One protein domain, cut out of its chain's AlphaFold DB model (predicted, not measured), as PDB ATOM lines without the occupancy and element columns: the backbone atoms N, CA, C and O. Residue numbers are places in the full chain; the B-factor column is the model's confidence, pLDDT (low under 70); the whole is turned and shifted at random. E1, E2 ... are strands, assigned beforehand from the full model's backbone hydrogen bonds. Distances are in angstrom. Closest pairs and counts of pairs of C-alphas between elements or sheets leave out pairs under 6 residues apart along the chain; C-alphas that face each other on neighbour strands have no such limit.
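What this domain is: This is residues 74 to 125 of the 270 residues of the protein "Hypothetical protein" of Medioppia subpectinata (UniProt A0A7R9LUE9). One long, narrow hairpin of two strands, E1 and E2, makes the length of the domain. At one end of it lie a looped stretch with no named element, residues 74 to 88, and the tail, residues 120 to 125; at the other end residues 103 to 108 stick out as a bare tip. The printed part has 52 residues, with no named helix and two named strands, E1 then E2, in an antiparallel sheet. The class is all strand. The whole is extended, with a radius of gyration of the C-alphas of 15.4 A and spans of 47 by 24 by 18 A.

How they stand to each other: E1, residues 89 to 103, and E2, residues 108 to 119, are antiparallel neighbours with 158 degrees between their directions. They form a hairpin with a tight link of four residues. C-alphas 89 and 119 face each other at 5.2 A, and C-alphas 103 and 108 at 4.3 A. E1 bends by 88 degrees at residue 97; C-alphas 95 and 113 face each other before the bend at 5.4 A, and C-alphas 99 and 112 after it at 5.3 A. N 91 and O 117, at 2.9 A, and N 102 and O 109, at 2.8 A, are within hydrogen-bond range.

Where its parts are: E1 begins at C-alpha 89 (193.498, 237.098, 181.650) and ends at C-alpha 103 (191.460, 213.020, 160.281), 32.3 A away. E2 measures 32.5 A from first to last C-alpha and ends at C-alpha 119 (192.554, 232.939, 184.660).

The domain as a whole: The two C-alphas farthest apart are those of Ser 85 and Tyr 106, at 47.7 A. The printed part has no cut. Its mean pLDDT is 77.0; residues 77 to 82, 84 to 85, 104 and 125 are under 70.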
ATOM      1  N   GLU A  74     188.604 234.134 176.510       81.88
ATOM      2  CA  GLU A  74     187.603 233.499 177.377       81.88
ATOM      3  C   GLU A  74     186.995 234.533 178.324       81.88
ATOM      4  O   GLU A  74     185.799 234.509 178.556       81.88
ATOM      5  N   CYS A  75     187.759 235.551 178.740       79.62
ATOM      6  CA  CYS A  75     187.276 236.620 179.622       79.62
ATOM      7  C   CYS A  75     186.106 237.451 179.059       79.62
ATOM      8  O   CYS A  75     185.565 238.275 179.785       79.62
ATOM      9  N   LEU A  76     185.740 237.285 177.781       74.56
ATOM     10  CA  LEU A  76     184.583 237.959 177.179       74.56
ATOM     11  C   LEU A  76     183.259 237.211 177.406       74.56
ATOM     12  O   LEU A  76     182.199 237.783 177.163       74.56
ATOM     13  N   GLY A  77     183.300 235.940 177.818       66.19
ATOM     14  CA  GLY A  77     182.109 235.168 178.161       66.19
ATOM     15  C   GLY A  77     181.683 235.434 179.603       66.19
ATOM     16  O   GLY A  77     182.398 235.089 180.537       66.19
ATOM     17  N   GLU A  78     180.506 236.031 179.795       54.47
ATOM     18  CA  GLU A  78     179.957 236.307 181.134       54.47
ATOM     19  C   GLU A  78     179.356 235.053 181.800       54.47
ATOM     20  O   GLU A  78     179.276 234.962 183.027       54.47
ATOM     21  N   GLU A  79     178.956 234.047 181.013       51.25
ATOM     22  CA  GLU A  79     178.436 232.782 181.537       51.25
ATOM     23  C   GLU A  79     179.587 231.840 181.930       51.25
ATOM     24  O   GLU A  79     180.095 231.068 181.119       51.25
ATOM     25  N   GLY A  80     179.977 231.876 183.209       51.47
ATOM     26  CA  GLY A  80     180.791 230.820 183.828       51.47
ATOM     27  C   GLY A  80     182.178 231.225 184.319       51.47
ATOM     28  O   GLY A  80     183.029 230.353 184.501       51.47
ATOM     29  N   HIS A  81     182.453 232.512 184.533       57.06
ATOM     30  CA  HIS A  81     183.728 232.944 185.112       57.06
ATOM     31  C   HIS A  81     183.517 233.494 186.524       57.06
ATOM     32  O   HIS A  81     182.917 234.544 186.716       57.06
ATOM     33  N   GLU A  82     184.051 232.781 187.522       62.19
ATOM     34  CA  GLU A  82     184.066 233.140 188.954       62.19
ATOM     35  C   GLU A  82     184.962 234.359 189.265       62.19
ATOM     36  O   GLU A  82     185.350 234.579 190.413       62.19
ATOM     37  N   CYS A  83     185.331 235.168 188.266       71.94
ATOM     38  CA  CYS A  83     186.145 236.363 188.472       71.94
ATOM     39  C   CYS A  83     185.274 237.525 188.989       71.94
ATOM     40  O   CYS A  83     185.354 238.629 188.457       71.94
ATOM     41  N   GLU A  84     184.421 237.263 189.993       62.19
ATOM     42  CA  GLU A  84     183.449 238.160 190.641       62.19
ATOM     43  C   GLU A  84     184.120 239.455 191.147       62.19
ATOM     44  O   GLU A  84     184.319 239.615 192.348       62.19
ATOM     45  N   SER A  85     184.480 240.381 190.249       63.53
ATOM     46  CA  SER A  85     185.271 241.618 190.444       63.53
ATOM     47  C   SER A  85     186.807 241.507 190.477       63.53
ATOM     48  O   SER A  85     187.487 242.475 190.829       63.53
ATOM     49  N   THR A  86     187.388 240.381 190.061       70.81
ATOM     50  CA  THR A  86     188.845 240.259 189.880       70.81
ATOM     51  C   THR A  86     189.243 240.401 188.413       70.81
ATOM     52  O   THR A  86     188.480 240.103 187.500       70.81
ATOM     53  N   SER A  87     190.464 240.887 188.184       81.31
ATOM     54  CA  SER A  87     191.073 240.967 186.852       81.31
ATOM     55  C   SER A  87     191.045 239.612 186.140       81.31
ATOM     56  O   SER A  87     191.282 238.590 186.784       81.31
ATOM     57  N   CYS A  88     190.829 239.604 184.825       83.00
ATOM     58  CA  CYS A  88     190.810 238.380 184.028       83.00
ATOM     59  C   CYS A  88     191.862 238.430 182.922       83.00
ATOM     60  O   CYS A  88     192.025 239.430 182.221       83.00
ATOM     61  N   THR A  89     192.565 237.315 182.751       85.75
ATOM     62  CA  THR A  89     193.498 237.098 181.650       85.75
ATOM     63  C   THR A  89     193.185 235.776 180.968       85.75
ATOM     64  O   THR A  89     192.966 234.753 181.617       85.75
ATOM     65  N   THR A  90     193.217 235.781 179.639       85.56
ATOM     66  CA  THR A  90     193.152 234.557 178.845       85.56
ATOM     67  C   THR A  90     194.509 233.849 178.834       85.56
ATOM     68  O   THR A  90     195.497 234.388 178.337       85.56
ATOM     69  N   GLU A  91     194.552 232.618 179.347       86.31
ATOM     70  CA  GLU A  91     195.746 231.768 179.373       86.31
ATOM     71  C   GLU A  91     195.632 230.641 178.336       86.31
ATOM     72  O   GLU A  91     194.583 230.008 178.184       86.31
ATOM     73  N   HIS A  92     196.729 230.357 177.629       87.69
ATOM     74  CA  HIS A  92     196.830 229.222 176.714       87.69
ATOM     75  C   HIS A  92     197.642 228.098 177.360       87.69
ATOM     76  O   HIS A  92     198.823 228.272 177.651       87.69
ATOM     77  N   VAL A  93     197.015 226.940 177.551       87.94
ATOM     78  CA  VAL A  93     197.602 225.778 178.222       87.94
ATOM     79  C   VAL A  93     197.821 224.661 177.210       87.94
ATOM     80  O   VAL A  93     196.871 224.170 176.597       87.94
ATOM     81  N   LEU A  94     199.083 224.272 177.037       87.81
ATOM     82  CA  LEU A  94     199.468 223.093 176.266       87.81
ATOM     83  C   LEU A  94     199.141 221.837 177.077       87.81
ATOM     84  O   LEU A  94     199.630 221.669 178.192       87.81
ATOM     85  N   ASP A  95     198.318 220.960 176.514       84.81
ATOM     86  CA  ASP A  95     198.041 219.641 177.073       84.81
ATOM     87  C   ASP A  95     199.038 218.635 176.479       84.81
ATOM     88  O   ASP A  95     198.780 218.003 175.459       84.81
ATOM     89  N   GLU A  96     200.208 218.504 177.113       82.38
ATOM     90  CA  GLU A  96     201.282 217.595 176.670       82.38
ATOM     91  C   GLU A  96     200.884 216.110 176.718       82.38
ATOM     92  O   GLU A  96     201.602 215.253 176.203       82.38
ATOM     93  N   SER A  97     199.752 215.784 177.350       77.06
ATOM     94  CA  SER A  97     199.288 214.405 177.492       77.06
ATOM     95  C   SER A  97     198.531 213.885 176.268       77.06
ATOM     96  O   SER A  97     198.280 212.681 176.176       77.06
ATOM     97  N   SER A  98     198.170 214.760 175.319       75.38
ATOM     98  CA  SER A  98     197.441 214.364 174.115       75.38
ATOM     99  C   SER A  98     197.770 215.232 172.898       75.38
ATOM    100  O   SER A  98     197.642 216.451 172.927       75.38
ATOM    101  N   ASP A  99     198.118 214.585 171.786       78.38
ATOM    102  CA  ASP A  99     198.098 215.220 170.468       78.38
ATOM    103  C   ASP A  99     196.682 215.154 169.883       78.38
ATOM    104  O   ASP A  99     195.948 214.181 170.094       78.38
ATOM    105  N   VAL A 100     196.299 216.162 169.098       78.25
ATOM    106  CA  VAL A 100     195.020 216.148 168.378       78.25
ATOM    107  C   VAL A 100     195.255 215.618 166.970       78.25
ATOM    108  O   VAL A 100     195.839 216.300 166.128       78.25
ATOM    109  N   LEU A 101     194.775 214.406 166.689       78.50
ATOM    110  CA  LEU A 101     194.682 213.898 165.322       78.50
ATOM    111  C   LEU A 101     193.348 214.338 164.715       78.50
ATOM    112  O   LEU A 101     192.300 213.777 165.029       78.50
ATOM    113  N   ILE A 102     193.396 215.293 163.791       74.50
ATOM    114  CA  ILE A 102     192.254 215.607 162.936       74.50
ATOM    115  C   ILE A 102     192.393 214.785 161.668       74.50
ATOM    116  O   ILE A 102     193.247 215.060 160.825       74.50
ATOM    117  N   ASN A 103     191.542 213.777 161.517       74.12
ATOM    118  CA  ASN A 103     191.460 213.020 160.281       74.12
ATOM    119  C   ASN A 103     190.352 213.588 159.387       74.12
ATOM    120  O   ASN A 103     189.172 213.316 159.597       74.12
ATOM    121  N   GLY A 104     190.733 214.388 158.395       69.81
ATOM    122  CA  GLY A 104     189.842 214.795 157.315       69.81
ATOM    123  C   GLY A 104     189.796 213.747 156.204       69.81
ATOM    124  O   GLY A 104     190.687 212.915 156.066       69.81
ATOM    125  N   ASN A 105     188.776 213.826 155.348       71.56
ATOM    126  CA  ASN A 105     188.550 212.844 154.279       71.56
ATOM    127  C   ASN A 105     189.723 212.734 153.273       71.56
ATOM    128  O   ASN A 105     189.941 211.682 152.683       71.56
ATOM    129  N   TYR A 106     190.489 213.817 153.087       78.62
ATOM    130  CA  TYR A 106     191.624 213.884 152.150       78.62
ATOM    131  C   TYR A 106     192.955 214.266 152.808       78.62
ATOM    132  O   TYR A 106     194.002 214.207 152.165       78.62
ATOM    133  N   THR A 107     192.929 214.692 154.069       77.38
ATOM    134  CA  THR A 107     194.095 215.213 154.786       77.38
ATOM    135  C   THR A 107     193.953 214.909 156.262       77.38
ATOM    136  O   THR A 107     192.951 215.289 156.869       77.38
ATOM    137  N   SER A 108     194.977 214.302 156.848       80.12
ATOM    138  CA  SER A 108     195.092 214.164 158.296       80.12
ATOM    139  C   SER A 108     196.124 215.166 158.814       80.12
ATOM    140  O   SER A 108     197.162 215.375 158.185       80.12
ATOM    141  N   LEU A 109     195.837 215.791 159.950       82.75
ATOM    142  CA  LEU A 109     196.719 216.720 160.647       82.75
ATOM    143  C   LEU A 109     196.943 216.193 162.062       82.75
ATOM    144  O   LEU A 109     195.978 215.887 162.758       82.75
ATOM    145  N   VAL A 110     198.201 216.123 162.485       84.19
ATOM    146  CA  VAL A 110     198.544 216.015 163.905       84.19
ATOM    147  C   VAL A 110     198.844 217.427 164.380       84.19
ATOM    148  O   VAL A 110     199.762 218.071 163.872       84.19
ATOM    149  N   GLY A 111     198.014 217.929 165.282       84.69
ATOM    150  CA  GLY A 111     198.159 219.237 165.900       84.69
ATOM    151  C   GLY A 111     198.415 219.116 167.395       84.69
ATOM    152  O   GLY A 111     198.234 218.058 167.998       84.69
ATOM    153  N   ILE A 112     198.796 220.235 167.997       87.75
ATOM    154  CA  ILE A 112     198.931 220.335 169.450       87.75
ATOM    155  C   ILE A 112     197.565 220.568 170.097       87.75
ATOM    156  O   ILE A 112     196.745 221.341 169.583       87.75
ATOM    157  N   ASN A 113     197.331 219.932 171.244       86.38
ATOM    158  CA  ASN A 113     196.156 220.201 172.061       86.38
ATOM    159  C   ASN A 113     196.403 221.453 172.911       86.38
ATOM    160  O   ASN A 113     197.156 221.432 173.884       86.38
ATOM    161  N   LEU A 114     195.814 222.573 172.492       87.12
ATOM    162  CA  LEU A 114     195.999 223.874 173.126       87.12
ATOM    163  C   LEU A 114     194.673 224.390 173.677       87.12
ATOM    164  O   LEU A 114     193.866 224.964 172.945       87.12
ATOM    165  N   ARG A 115     194.457 224.243 174.980       83.12
ATOM    166  CA  ARG A 115     193.239 224.737 175.627       83.12
ATOM    167  C   ARG A 115     193.390 226.210 175.975       83.12
ATOM    168  O   ARG A 115     194.453 226.647 176.414       83.12
ATOM    169  N   THR A 116     192.330 226.980 175.780       84.75
ATOM    170  CA  THR A 116     192.227 228.318 176.362       84.75
ATOM    171  C   THR A 116     191.424 228.212 177.650       84.75
ATOM    172  O   THR A 116     190.435 227.487 177.691       84.75
ATOM    173  N   LYS A 117     191.855 228.900 178.705       85.12
ATOM    174  CA  LYS A 117     191.076 229.046 179.937       85.12
ATOM    175  C   LYS A 117     191.121 230.497 180.404       85.12
ATOM    176  O   LYS A 117     192.133 231.178 180.209       85.12
ATOM    177  N   ALA A 118     190.052 230.943 181.049       84.69
ATOM    178  CA  ALA A 118     190.089 232.160 181.842       84.69
ATOM    179  C   ALA A 118     190.946 231.929 183.095       84.69
ATOM    180  O   ALA A 118     190.872 230.879 183.739       84.69
ATOM    181  N   ASN A 119     191.779 232.907 183.432       85.25
ATOM    182  CA  ASN A 119     192.554 232.939 184.660       85.25
ATOM    183  C   ASN A 119     192.278 234.272 185.364       85.25
ATOM    184  O   ASN A 119     192.561 235.332 184.803       85.25
ATOM    185  N   CYS A 120     191.714 234.227 186.574       85.19
ATOM    186  CA  CYS A 120     191.304 235.409 187.340       85.19
ATOM    187  C   CYS A 120     192.503 236.107 188.007       85.19
ATOM    188  O   CYS A 120     192.585 236.238 189.231       85.19
ATOM    189  N   VAL A 121     193.481 236.505 187.196       82.56
ATOM    190  CA  VAL A 121     194.653 237.276 187.603       82.56
ATOM    191  C   VAL A 121     194.836 238.466 186.670       82.56
ATOM    192  O   VAL A 121     194.513 238.418 185.482       82.56
ATOM    193  N   CYS A 122     195.402 239.541 187.211       80.88
ATOM    194  CA  CYS A 122     195.876 240.659 186.407       80.88
ATOM    195  C   CYS A 122     197.227 240.278 185.801       80.88
ATOM    196  O   CYS A 122     198.243 240.324 186.492       80.88
ATOM    197  N   ASP A 123     197.249 239.932 184.515       75.00
ATOM    198  CA  ASP A 123     198.490 239.813 183.742       75.00
ATOM    199  C   ASP A 123     198.911 241.188 183.215       75.00
ATOM    200  O   ASP A 123     199.103 241.417 182.020       75.00
ATOM    201  N   TYR A 124     198.988 242.168 184.115       70.25
ATOM    202  CA  TYR A 124     199.800 243.340 183.847       70.25
ATOM    203  C   TYR A 124     201.240 242.881 184.041       70.25
ATOM    204  O   TYR A 124     201.627 242.499 185.143       70.25
ATOM    205  N   GLU A 125     202.027 242.865 182.968       60.53
ATOM    206  CA  GLU A 125     203.479 242.786 183.073       60.53
ATOM    207  C   GLU A 125     203.964 244.223 183.320       60.53
ATOM    208  O   GLU A 125     204.126 244.964 182.345       60.53
TER     209      GLU A 125